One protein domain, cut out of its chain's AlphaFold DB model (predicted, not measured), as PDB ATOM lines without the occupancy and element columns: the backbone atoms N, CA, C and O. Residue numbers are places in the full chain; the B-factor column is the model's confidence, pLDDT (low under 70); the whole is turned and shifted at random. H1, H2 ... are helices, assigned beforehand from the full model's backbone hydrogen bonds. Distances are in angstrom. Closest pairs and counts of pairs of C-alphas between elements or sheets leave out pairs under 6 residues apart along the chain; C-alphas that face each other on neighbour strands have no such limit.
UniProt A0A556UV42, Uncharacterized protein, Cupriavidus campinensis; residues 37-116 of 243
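AT A GLANCE: This is residues 37 to 116 of the 243 residues of an uncharacterized protein of Cupriavidus campinensis (UniProt A0A556UV42). A long helix, H1, is the backbone of an elongated body: H2 folds back along its residues 51 to 59, H4 lies side by side with it, and short H3 packs steeply on residues 39 to 47. Residues 105 to 116 form a closing loop with no named element. The printed part has 80 residues, 55 of them in four named helices in the order H1 H2 H3 H4 along the chain, with no named strand; its class is all helix, and it is compact, with a radius of gyration of the C-alphas of 13.4 A and spans of 39 by 25 by 16 A.

IN THESE COORDINATES: H1, residues 37 to 59, starts at C-alpha 37 (521.370, 621.844, 471.430) and is 32.8 A long. H2 is residues 64 to 75, 16.2 A; H3 is 80 to 87; H4, 93 to 104, 16.1 A, ends at C-alpha 104 (530.691, 597.423, 464.058).

HOW THE PARTS SIT: H1, the hub, touches H4 at a shallow tilt of 12 degrees, the same way; their closest C-alphas, Leu 50 and Ala 101, are 4.5 A apart. H1 and H2 form a hairpin at 6 degrees, closest at C-alphas 58 and 67, 5.2 A. H3 touches H1 at a steep tilt of 66 degrees, closest at C-alphas 80 and 43, 4.9 A. H2 and H4 are apart. In H1, H2, H3 and H4 every O i to N i+4 pair is within hydrogen-bond range.

THE WHOLE: The C-alphas farthest apart, Gly 37 and Gly 110, are 40.3 A apart. The printed part has no cut, and its three links between helices are tight. Residues 78 to 79 are under pLDDT 70.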
ATOM      1  N   GLY A  37     520.258 622.211 470.553       81.69
ATOM      2  CA  GLY A  37     521.370 621.844 471.430       81.69
ATOM      3  C   GLY A  37     521.219 620.435 472.008       81.69
ATOM      4  O   GLY A  37     522.167 619.652 471.973       81.69
ATOM      5  N   GLN A  38     520.017 620.076 472.466       82.44
ATOM      6  CA  GLN A  38     519.710 618.732 472.966       82.44
ATOM      7  C   GLN A  38     519.810 617.662 471.869       82.44
ATOM      8  O   GLN A  38     520.391 616.601 472.102       82.44
ATOM      9  N   ALA A  39     519.312 617.940 470.660       80.44
ATOM     10  CA  ALA A  39     519.417 617.017 469.529       80.44
ATOM     11  C   ALA A  39     520.879 616.788 469.103       80.44
ATOM     12  O   ALA A  39     521.301 615.653 468.888       80.44
ATOM     13  N   LEU A  40     521.693 617.845 469.052       83.88
ATOM     14  CA  LEU A  40     523.125 617.715 468.777       83.88
ATOM     15  C   LEU A  40     523.848 616.924 469.874       83.88
ATOM     16  O   LEU A  40     524.661 616.061 469.552       83.88
ATOM     17  N   ALA A  41     523.517 617.147 471.150       86.75
ATOM     18  CA  ALA A  41     524.084 616.383 472.261       86.75
ATOM     19  C   ALA A  41     523.745 614.882 472.178       86.75
ATOM     20  O   ALA A  41     524.617 614.038 472.390       86.75
ATOM     21  N   LYS A  42     522.506 614.536 471.793       88.50
ATOM     22  CA  LYS A  42     522.094 613.151 471.503       88.50
ATOM     23  C   LYS A  42     522.984 612.524 470.423       88.50
ATOM     24  O   LYS A  42     523.483 611.415 470.605       88.50
ATOM     25  N   PHE A  43     523.223 613.227 469.315       87.88
ATOM     26  CA  PHE A  43     524.060 612.698 468.234       87.88
ATOM     27  C   PHE A  43     525.550 612.653 468.565       87.88
ATOM     28  O   PHE A  43     526.248 611.785 468.043       87.88
ATOM     29  N   GLU A  44     526.037 613.510 469.461       89.38
ATOM     30  CA  GLU A  44     527.383 613.376 470.019       89.38
ATOM     31  C   GLU A  44     527.521 612.087 470.842       89.38
ATOM     32  O   GLU A  44     528.461 611.325 470.628       89.38
ATOM     33  N   ALA A  45     526.550 611.759 471.699       88.94
ATOM     34  CA  ALA A  45     526.567 610.502 472.454       88.94
ATOM     35  C   ALA A  45     526.530 609.259 471.537       88.94
ATOM     36  O   ALA A  45     527.256 608.279 471.743       88.94
ATOM     37  N   LEU A  46     525.727 609.308 470.472       87.94
ATOM     38  CA  LEU A  46     525.671 608.250 469.459       87.94
ATOM     39  C   LEU A  46     526.979 608.128 468.665       87.94
ATOM     40  O   LEU A  46     527.443 607.017 468.390       87.94
ATOM     41  N   ARG A  47     527.614 609.260 468.337       87.94
ATOM     42  CA  ARG A  47     528.941 609.292 467.712       87.94
ATOM     43  C   ARG A  47     529.979 608.615 468.602       87.94
ATOM     44  O   ARG A  47     530.747 607.798 468.093       87.94
ATOM     45  N   GLU A  48     529.973 608.900 469.903       90.06
ATOM     46  CA  GLU A  48     530.875 608.260 470.869       90.06
ATOM     47  C   GLU A  48     530.619 606.748 470.993       90.06
ATOM     48  O   GLU A  48     531.558 605.957 471.066       90.06
ATOM     49  N   THR A  49     529.361 606.313 470.892       90.25
ATOM     50  CA  THR A  49     529.014 604.881 470.865       90.25
ATOM     51  C   THR A  49     529.615 604.174 469.643       90.25
ATOM     52  O   THR A  49     530.226 603.108 469.760       90.25
ATOM     53  N   LEU A  50     529.501 604.777 468.456       89.31
ATOM     54  CA  LEU A  50     530.101 604.241 467.230       89.31
ATOM     55  C   LEU A  50     531.638 604.266 467.278       89.31
ATOM     56  O   LEU A  50     532.303 603.345 466.794       89.31
ATOM     57  N   ALA A  51     532.205 605.309 467.876       91.25
ATOM     58  CA  ALA A  51     533.630 605.439 468.133       91.25
ATOM     59  C   ALA A  51     534.159 604.297 469.014       91.25
ATOM     60  O   ALA A  51     535.097 603.613 468.605       91.25
ATOM     61  N   ALA A  52     533.506 604.024 470.144       92.88
ATOM     62  CA  ALA A  52     533.857 602.919 471.031       92.88
ATOM     63  C   ALA A  52     533.768 601.553 470.322       92.88
ATOM     64  O   ALA A  52     534.637 600.694 470.492       92.88
ATOM     65  N   ALA A  53     532.756 601.360 469.467       93.06
ATOM     66  CA  ALA A  53     532.627 600.153 468.653       93.06
ATOM     67  C   ALA A  53     533.808 599.968 467.682       93.06
ATOM     68  O   ALA A  53     534.319 598.852 467.532       93.06
ATOM     69  N   LEU A  54     534.275 601.045 467.037       92.81
ATOM     70  CA  LEU A  54     535.477 600.994 466.202       92.81
ATOM     71  C   LEU A  54     536.742 600.759 467.023       92.81
ATOM     72  O   LEU A  54     537.577 599.973 466.585       92.81
ATOM     73  N   ASP A  55     536.882 601.379 468.192       94.81
ATOM     74  CA  ASP A  55     538.058 601.215 469.053       94.81
ATOM     75  C   ASP A  55     538.205 599.751 469.501       94.81
ATOM     76  O   ASP A  55     539.281 599.160 469.365       94.81
ATOM     77  N   LYS A  56     537.094 599.101 469.880       95.00
ATOM     78  CA  LYS A  56     537.048 597.650 470.130       95.00
ATOM     79  C   LYS A  56     537.539 596.844 468.924       95.00
ATOM     80  O   LYS A  56     538.289 595.880 469.062       95.00
ATOM     81  N   ARG A  57     537.134 597.241 467.719       92.69
ATOM     82  CA  ARG A  57     537.486 596.547 466.479       92.69
ATOM     83  C   ARG A  57     538.933 596.781 466.034       92.69
ATOM     84  O   ARG A  57     539.527 595.896 465.426       92.69
ATOM     85  N   ILE A  58     539.487 597.957 466.325       94.69
ATOM     86  CA  ILE A  58     540.901 598.299 466.122       94.69
ATOM     87  C   ILE A  58     541.769 597.439 467.041       94.69
ATOM     88  O   ILE A  58     542.767 596.885 466.582       94.69
ATOM     89  N   ALA A  59     541.374 597.288 468.309       95.19
ATOM     90  CA  ALA A  59     542.077 596.438 469.266       95.19
ATOM     91  C   ALA A  59     542.093 594.961 468.828       95.19
ATOM     92  O   ALA A  59     543.114 594.295 468.960       95.19
ATOM     93  N   ALA A  60     540.991 594.485 468.241       94.19
ATOM     94  CA  ALA A  60     540.838 593.127 467.720       94.19
ATOM     95  C   ALA A  60     541.303 592.945 466.257       94.19
ATOM     96  O   ALA A  60     540.900 591.989 465.599       94.19
ATOM     97  N   ALA A  61     542.078 593.876 465.692       93.56
ATOM     98  CA  ALA A  61     542.529 593.780 464.306       93.56
ATOM     99  C   ALA A  61     543.581 592.672 464.112       93.56
ATOM    100  O   ALA A  61     544.621 592.693 464.765       93.56
ATOM    101  N   ASP A  62     543.358 591.788 463.133       92.31
ATOM    102  CA  ASP A  62     544.245 590.646 462.843       92.31
ATOM    103  C   ASP A  62     545.622 591.047 462.288       92.31
ATOM    104  O   ASP A  62     546.559 590.256 462.303       92.31
ATOM    105  N   ASN A  63     545.733 592.245 461.710       93.50
ATOM    106  CA  ASN A  63     546.966 592.754 461.115       93.50
ATOM    107  C   ASN A  63     546.978 594.287 461.047       93.50
ATOM    108  O   ASN A  63     545.941 594.950 461.181       93.50
ATOM    109  N   ASP A  64     548.155 594.847 460.774       95.00
ATOM    110  CA  ASP A  64     548.370 596.294 460.720       95.00
ATOM    111  C   ASP A  64     547.586 596.977 459.602       95.00
ATOM    112  O   ASP A  64     547.104 598.091 459.786       95.00
ATOM    113  N   ASN A  65     547.367 596.307 458.469       91.44
ATOM    114  CA  ASN A  65     546.561 596.870 457.383       91.44
ATOM    115  C   ASN A  65     545.111 597.095 457.835       91.44
ATOM    116  O   ASN A  65     544.551 598.175 457.634       91.44
ATOM    117  N   GLN A  66     544.519 596.105 458.507       90.62
ATOM    118  CA  GLN A  66     543.192 596.217 459.103       90.62
ATOM    119  C   GLN A  66     543.155 597.286 460.198       90.62
ATOM    120  O   GLN A  66     542.238 598.109 460.213       90.62
ATOM    121  N   ARG A  67     544.152 597.308 461.088       94.44
ATOM    122  CA  ARG A  67     544.259 598.295 462.170       94.44
ATOM    123  C   ARG A  67     544.343 599.720 461.626       94.44
ATOM    124  O   ARG A  67     543.598 600.592 462.073       94.44
ATOM    125  N   ASN A  68     545.187 599.944 460.621       93.94
ATOM    126  CA  ASN A  68     545.373 601.236 459.966       93.94
ATOM    127  C   ASN A  68     544.095 601.689 459.265       93.94
ATOM    128  O   ASN A  68     543.683 602.841 459.418       93.94
ATOM    129  N   TYR A  69     543.424 600.784 458.547       91.19
ATOM    130  CA  TYR A  69     542.154 601.090 457.897       91.19
ATOM    131  C   TYR A  69     541.083 601.502 458.911       91.19
ATOM    132  O   TYR A  69     540.458 602.553 458.763       91.19
ATOM    133  N   LEU A  70     540.885 600.708 459.966       92.12
ATOM    134  CA  LEU A  70     539.889 600.992 461.001       92.12
ATOM    135  C   LEU A  70     540.215 602.283 461.765       92.12
ATOM    136  O   LEU A  70     539.317 603.082 462.004       92.12
ATOM    137  N   THR A  71     541.494 602.549 462.043       92.94
ATOM    138  CA  THR A  71     541.956 603.819 462.630       92.94
ATOM    139  C   THR A  71     541.616 605.014 461.737       92.94
ATOM    140  O   THR A  71     541.172 606.055 462.222       92.94
ATOM    141  N   GLN A  72     541.774 604.890 460.416       91.06
ATOM    142  CA  GLN A  72     541.351 605.943 459.488       91.06
ATOM    143  C   GLN A  72     539.832 606.129 459.489       91.06
ATOM    144  O   GLN A  72     539.369 607.267 459.458       91.06
ATOM    145  N   GLN A  73     539.055 605.043 459.553       88.12
ATOM    146  CA  GLN A  73     537.597 605.141 459.676       88.12
ATOM    147  C   GLN A  73     537.193 605.810 460.991       88.12
ATOM    148  O   GLN A  73     536.324 606.671 460.978       88.12
ATOM    149  N   ARG A  74     537.881 605.515 462.098       89.50
ATOM    150  CA  ARG A  74     537.663 606.139 463.410       89.50
ATOM    151  C   ARG A  74     537.879 607.647 463.395       89.50
ATOM    152  O   ARG A  74     537.084 608.373 463.980       89.50
ATOM    153  N   LYS A  75     538.900 608.121 462.678       87.88
ATOM    154  CA  LYS A  75     539.152 609.558 462.460       87.88
ATOM    155  C   LYS A  75     538.116 610.225 461.552       87.88
ATOM    156  O   LYS A  75     537.968 611.438 461.587       87.88
ATOM    157  N   ARG A  76     537.449 609.438 460.705       82.75
ATOM    158  CA  ARG A  76     536.447 609.892 459.732       82.75
ATOM    159  C   ARG A  76     535.014 609.624 460.188       82.75
ATOM    160  O   ARG A  76     534.098 609.898 459.416       82.75
ATOM    161  N   ILE A  77     534.814 609.060 461.385       76.56
ATOM    162  CA  ILE A  77     533.484 608.928 461.975       76.56
ATOM    163  C   ILE A  77     532.863 610.313 462.024       76.56
ATOM    164  O   ILE A  77     533.514 611.302 462.359       76.56
ATOM    165  N   ASN A  78     531.606 610.335 461.624       68.12
ATOM    166  CA  ASN A  78     530.892 611.526 461.248       68.12
ATOM    167  C   ASN A  78     530.811 612.589 462.342       68.12
ATOM    168  O   ASN A  78     530.835 612.253 463.523       68.12
ATOM    169  N   THR A  79     530.637 613.856 461.963       69.00
ATOM    170  CA  THR A  79     530.263 614.898 462.930       69.00
ATOM    171  C   THR A  79     528.789 614.716 463.311       69.00
ATOM    172  O   THR A  79     527.976 614.334 462.466       69.00
ATOM    173  N   ALA A  80     528.411 614.990 464.566       76.94
ATOM    174  CA  ALA A  80     527.012 614.929 465.012       76.94
ATOM    175  C   ALA A  80     526.057 615.742 464.112       76.94
ATOM    176  O   ALA A  80     524.882 615.405 463.971       76.94
ATOM    177  N   GLY A  81     526.589 616.764 463.431       79.19
ATOM    178  CA  GLY A  81     525.868 617.574 462.456       79.19
ATOM    179  C   GLY A  81     525.307 616.795 461.263       79.19
ATOM    180  O   GLY A  81     524.208 617.115 460.822       79.19
ATOM    181  N   GLU A  82     525.989 615.765 460.748       81.94
ATOM    182  CA  GLU A  82     525.456 614.989 459.616       81.94
ATOM    183  C   GLU A  82     524.281 614.093 460.038       81.94
ATOM    184  O   GLU A  82     523.299 613.992 459.305       81.94
ATOM    185  N   PHE A  83     524.328 613.488 461.230       84.56
ATOM    186  CA  PHE A  83     523.200 612.708 461.752       84.56
ATOM    187  C   PHE A  83     522.008 613.598 462.103       84.56
ATOM    188  O   PHE A  83     520.877 613.281 461.738       84.56
ATOM    189  N   TYR A  84     522.267 614.763 462.693       85.00
ATOM    190  CA  TYR A  84     521.242 615.779 462.902       85.00
ATOM    191  C   TYR A  84     520.612 616.247 461.576       85.00
ATOM    192  O   TYR A  84     519.392 616.366 461.457       85.00
ATOM    193  N   ALA A  85     521.423 616.444 460.531       85.25
ATOM    194  CA  ALA A  85     520.925 616.797 459.203       85.25
ATOM    195  C   ALA A  85     520.041 615.699 458.586       85.25
ATOM    196  O   ALA A  85     519.141 616.018 457.814       85.25
ATOM    197  N   LEU A  86     520.263 614.423 458.910       86.25
ATOM    198  CA  LEU A  86     519.366 613.335 458.511       86.25
ATOM    199  C   LEU A  86     518.056 613.342 459.310       86.25
ATOM    200  O   LEU A  86     516.994 613.194 458.711       86.25
ATOM    201  N   GLU A  87     518.114 613.577 460.623       87.56
ATOM    202  CA  GLU A  87     516.919 613.642 461.482       87.56
ATOM    203  C   GLU A  87     515.974 614.768 461.049       87.56
ATOM    204  O   GLU A  87     514.776 614.555 460.874       87.56
ATOM    205  N   THR A  88     516.521 615.944 460.726       87.62
ATOM    206  CA  THR A  88     515.740 617.070 460.173       87.62
ATOM    207  C   THR A  88     515.107 616.786 458.804       87.62
ATOM    208  O   THR A  88     514.233 617.533 458.369       87.62
ATOM    209  N   LYS A  89     515.512 615.702 458.135       85.44
ATOM    210  CA  LYS A  89     514.948 615.217 456.865       85.44
ATOM    211  C   LYS A  89     514.000 614.028 457.053       85.44
ATOM    212  O   LYS A  89     513.658 613.371 456.076       85.44
ATOM    213  N   GLY A  90     513.594 613.734 458.290       85.69
ATOM    214  CA  GLY A  90     512.655 612.655 458.601       85.69
ATOM    215  C   GLY A  90     513.267 611.252 458.568       85.69
ATOM    216  O   GLY A  90     512.531 610.270 458.566       85.69
ATOM    217  N   ILE A  91     514.598 611.137 458.539       88.31
ATOM    218  CA  ILE A  91     515.289 609.852 458.686       88.31
ATOM    219  C   ILE A  91     515.584 609.625 460.166       88.31
ATOM    220  O   ILE A  91     516.190 610.482 460.806       88.31
ATOM    221  N   ASP A  92     515.247 608.446 460.691       88.75
ATOM    222  CA  ASP A  92     515.645 608.037 462.042       88.75
ATOM    223  C   ASP A  92     517.153 607.742 462.106       88.75
ATOM    224  O   ASP A  92     517.633 606.606 462.047       88.75
ATOM    225  N   ALA A  93     517.933 608.819 462.173       84.88
ATOM    226  CA  ALA A  93     519.381 608.757 462.210       84.88
ATOM    227  C   ALA A  93     519.889 608.078 463.488       84.88
ATOM    228  O   ALA A  93     520.953 607.463 463.459       84.88
ATOM    229  N   ALA A  94     519.137 608.158 464.590       86.50
ATOM    230  CA  ALA A  94     519.508 607.513 465.842       86.50
ATOM    231  C   ALA A  94     519.499 605.992 465.684       86.50
ATOM    232  O   ALA A  94     520.526 605.347 465.906       86.50
ATOM    233  N   GLN A  95     518.398 605.449 465.163       86.44
ATOM    234  CA  GLN A  95     518.267 604.020 464.912       86.44
ATOM    235  C   GLN A  95     519.337 603.496 463.944       86.44
ATOM    236  O   GLN A  95     519.890 602.412 464.163       86.44
ATOM    237  N   ILE A  96     519.673 604.257 462.894       82.69
ATOM    238  CA  ILE A  96     520.744 603.899 461.949       82.69
ATOM    239  C   ILE A  96     522.098 603.823 462.662       82.69
ATOM    240  O   ILE A  96     522.839 602.857 462.466       82.69
ATOM    241  N   VAL A  97     522.440 604.818 463.490       84.62
ATOM    242  CA  VAL A  97     523.735 604.853 464.186       84.62
ATOM    243  C   VAL A  97     523.843 603.745 465.224       84.62
ATOM    244  O   VAL A  97     524.877 603.084 465.278       84.62
ATOM    245  N   GLU A  98     522.789 603.482 465.992       87.00
ATOM    246  CA  GLU A  98     522.752 602.391 466.974       87.00
ATOM    247  C   GLU A  98     522.901 601.018 466.302       87.00
ATOM    248  O   GLU A  98     523.730 600.190 466.705       87.00
ATOM    249  N   ASN A  99     522.170 600.792 465.205       83.62
ATOM    250  CA  ASN A  99     522.280 599.568 464.407       83.62
ATOM    251  C   ASN A  99     523.664 599.411 463.780       83.62
ATOM    252  O   ASN A  99     524.170 598.292 463.655       83.62
ATOM    253  N   PHE A 100     524.289 600.513 463.374       83.38
ATOM    254  CA  PHE A 100     525.626 600.474 462.810       83.38
ATOM    255  C   PHE A 100     526.682 600.215 463.886       83.38
ATOM    256  O   PHE A 100     527.520 599.331 463.712       83.38
ATOM    257  N   ALA A 101     526.617 600.913 465.020       87.56
ATOM    258  CA  ALA A 101     527.553 600.759 466.130       87.56
ATOM    259  C   ALA A 101     527.527 599.338 466.709       87.56
ATOM    260  O   ALA A 101     528.583 598.720 466.869       87.56
ATOM    261  N   SER A 102     526.334 598.780 466.938       88.81
ATOM    262  CA  SER A 102     526.181 597.407 467.442       88.81
ATOM    263  C   SER A 102     526.821 596.365 466.518       88.81
ATOM    264  O   SER A 102     527.470 595.435 466.994       88.81
ATOM    265  N   GLN A 103     526.718 596.542 465.199       86.75
ATOM    266  CA  GLN A 103     527.291 595.611 464.221       86.75
ATOM    267  C   GLN A 103     528.787 595.846 463.979       86.75
ATOM    268  O   GLN A 103     529.536 594.900 463.731       86.75
ATOM    269  N   VAL A 104     529.259 597.090 464.090       89.44
ATOM    270  CA  VAL A 104     530.691 597.423 464.058       89.44
ATOM    271  C   VAL A 104     531.425 596.800 465.246       89.44
ATOM    272  O   VAL A 104     532.556 596.349 465.077       89.44
ATOM    273  N   ALA A 105     530.783 596.719 466.414       91.00
ATOM    274  CA  ALA A 105     531.356 596.141 467.630       91.00
ATOM    275  C   ALA A 105     531.558 594.610 467.572       91.00
ATOM    276  O   ALA A 105     532.114 594.026 468.514       91.00
ATOM    277  N   ILE A 106     531.099 593.954 466.500       90.88
ATOM    278  CA  ILE A 106     531.265 592.519 466.256       90.88
ATOM    279  C   ILE A 106     532.630 592.276 465.612       90.88
ATOM    280  O   ILE A 106     532.913 592.730 464.501       90.88
ATOM    281  N   CYS A 107     533.479 591.534 466.320       90.94
ATOM    282  CA  CYS A 107     534.834 591.209 465.874       90.94
ATOM    283  C   CYS A 107     534.904 589.867 465.133       90.94
ATOM    284  O   CYS A 107     535.765 589.697 464.274       90.94
ATOM    285  N   ASP A 108     533.985 588.942 465.426       90.06
ATOM    286  CA  ASP A 108     533.935 587.637 464.771       90.06
ATOM    287  C   ASP A 108     533.453 587.767 463.320       90.06
ATOM    288  O   ASP A 108     532.346 588.228 463.050       90.06
ATOM    289  N   LYS A 109     534.290 587.329 462.374       86.56
ATOM    290  CA  LYS A 109     533.986 587.319 460.936       86.56
ATOM    291  C   LYS A 109     532.892 586.306 460.573       86.56
ATOM    292  O   LYS A 109     532.216 586.495 459.550       86.56
ATOM    293  N   GLY A 110     532.730 585.258 461.384       86.00
ATOM    294  CA  GLY A 110     531.708 584.224 461.237       86.00
ATOM    295  C   GLY A 110     530.292 584.745 461.490       86.00
ATOM    296  O   GLY A 110     529.376 584.396 460.745       86.00
ATOM    297  N   ASP A 111     530.121 585.658 462.451       87.56
ATOM    298  CA  ASP A 111     528.816 586.221 462.821       87.56
ATOM    299  C   ASP A 111     528.090 586.851 461.617       87.56
ATOM    300  O   ASP A 111     528.640 587.660 460.857       87.56
ATOM    301  N   ALA A 112     526.810 586.509 461.438       80.81
ATOM    302  CA  ALA A 112     525.974 586.950 460.321       80.81
ATOM    303  C   ALA A 112     525.793 588.488 460.215       80.81
ATOM    304  O   ALA A 112     525.423 589.035 459.166       80.81
ATOM    305  N   ARG A 113     526.077 589.206 461.295       81.94
ATOM    306  CA  ARG A 113     525.966 590.661 461.419       81.94
ATOM    307  C   ARG A 113     527.308 591.370 461.231       81.94
ATOM    308  O   ARG A 113     527.328 592.586 461.066       81.94
ATOM    309  N   TYR A 114     528.420 590.633 461.171       86.00
ATOM    310  CA  TYR A 114     529.747 591.201 460.929       86.00
ATOM    311  C   TYR A 114     529.799 592.061 459.659       86.00
ATOM    312  O   TYR A 114     529.414 591.623 458.567       86.00
ATOM    313  N   VAL A 115     530.348 593.271 459.790       83.44
ATOM    314  CA  VAL A 115     530.450 594.258 458.702       83.44
ATOM    315  C   VAL A 115     531.860 594.274 458.134       83.44
ATOM    316  O   VAL A 115     532.755 594.726 458.824       83.44
ATOM    317  N   ALA A 116     532.129 593.871 456.893       85.25
ATOM    318  CA  ALA A 116     533.493 593.972 456.345       85.25
ATOM    319  C   ALA A 116     533.991 595.433 456.216       85.25
ATOM    320  O   ALA A 116     533.195 596.354 456.053       85.25
TER     321      ALA A 116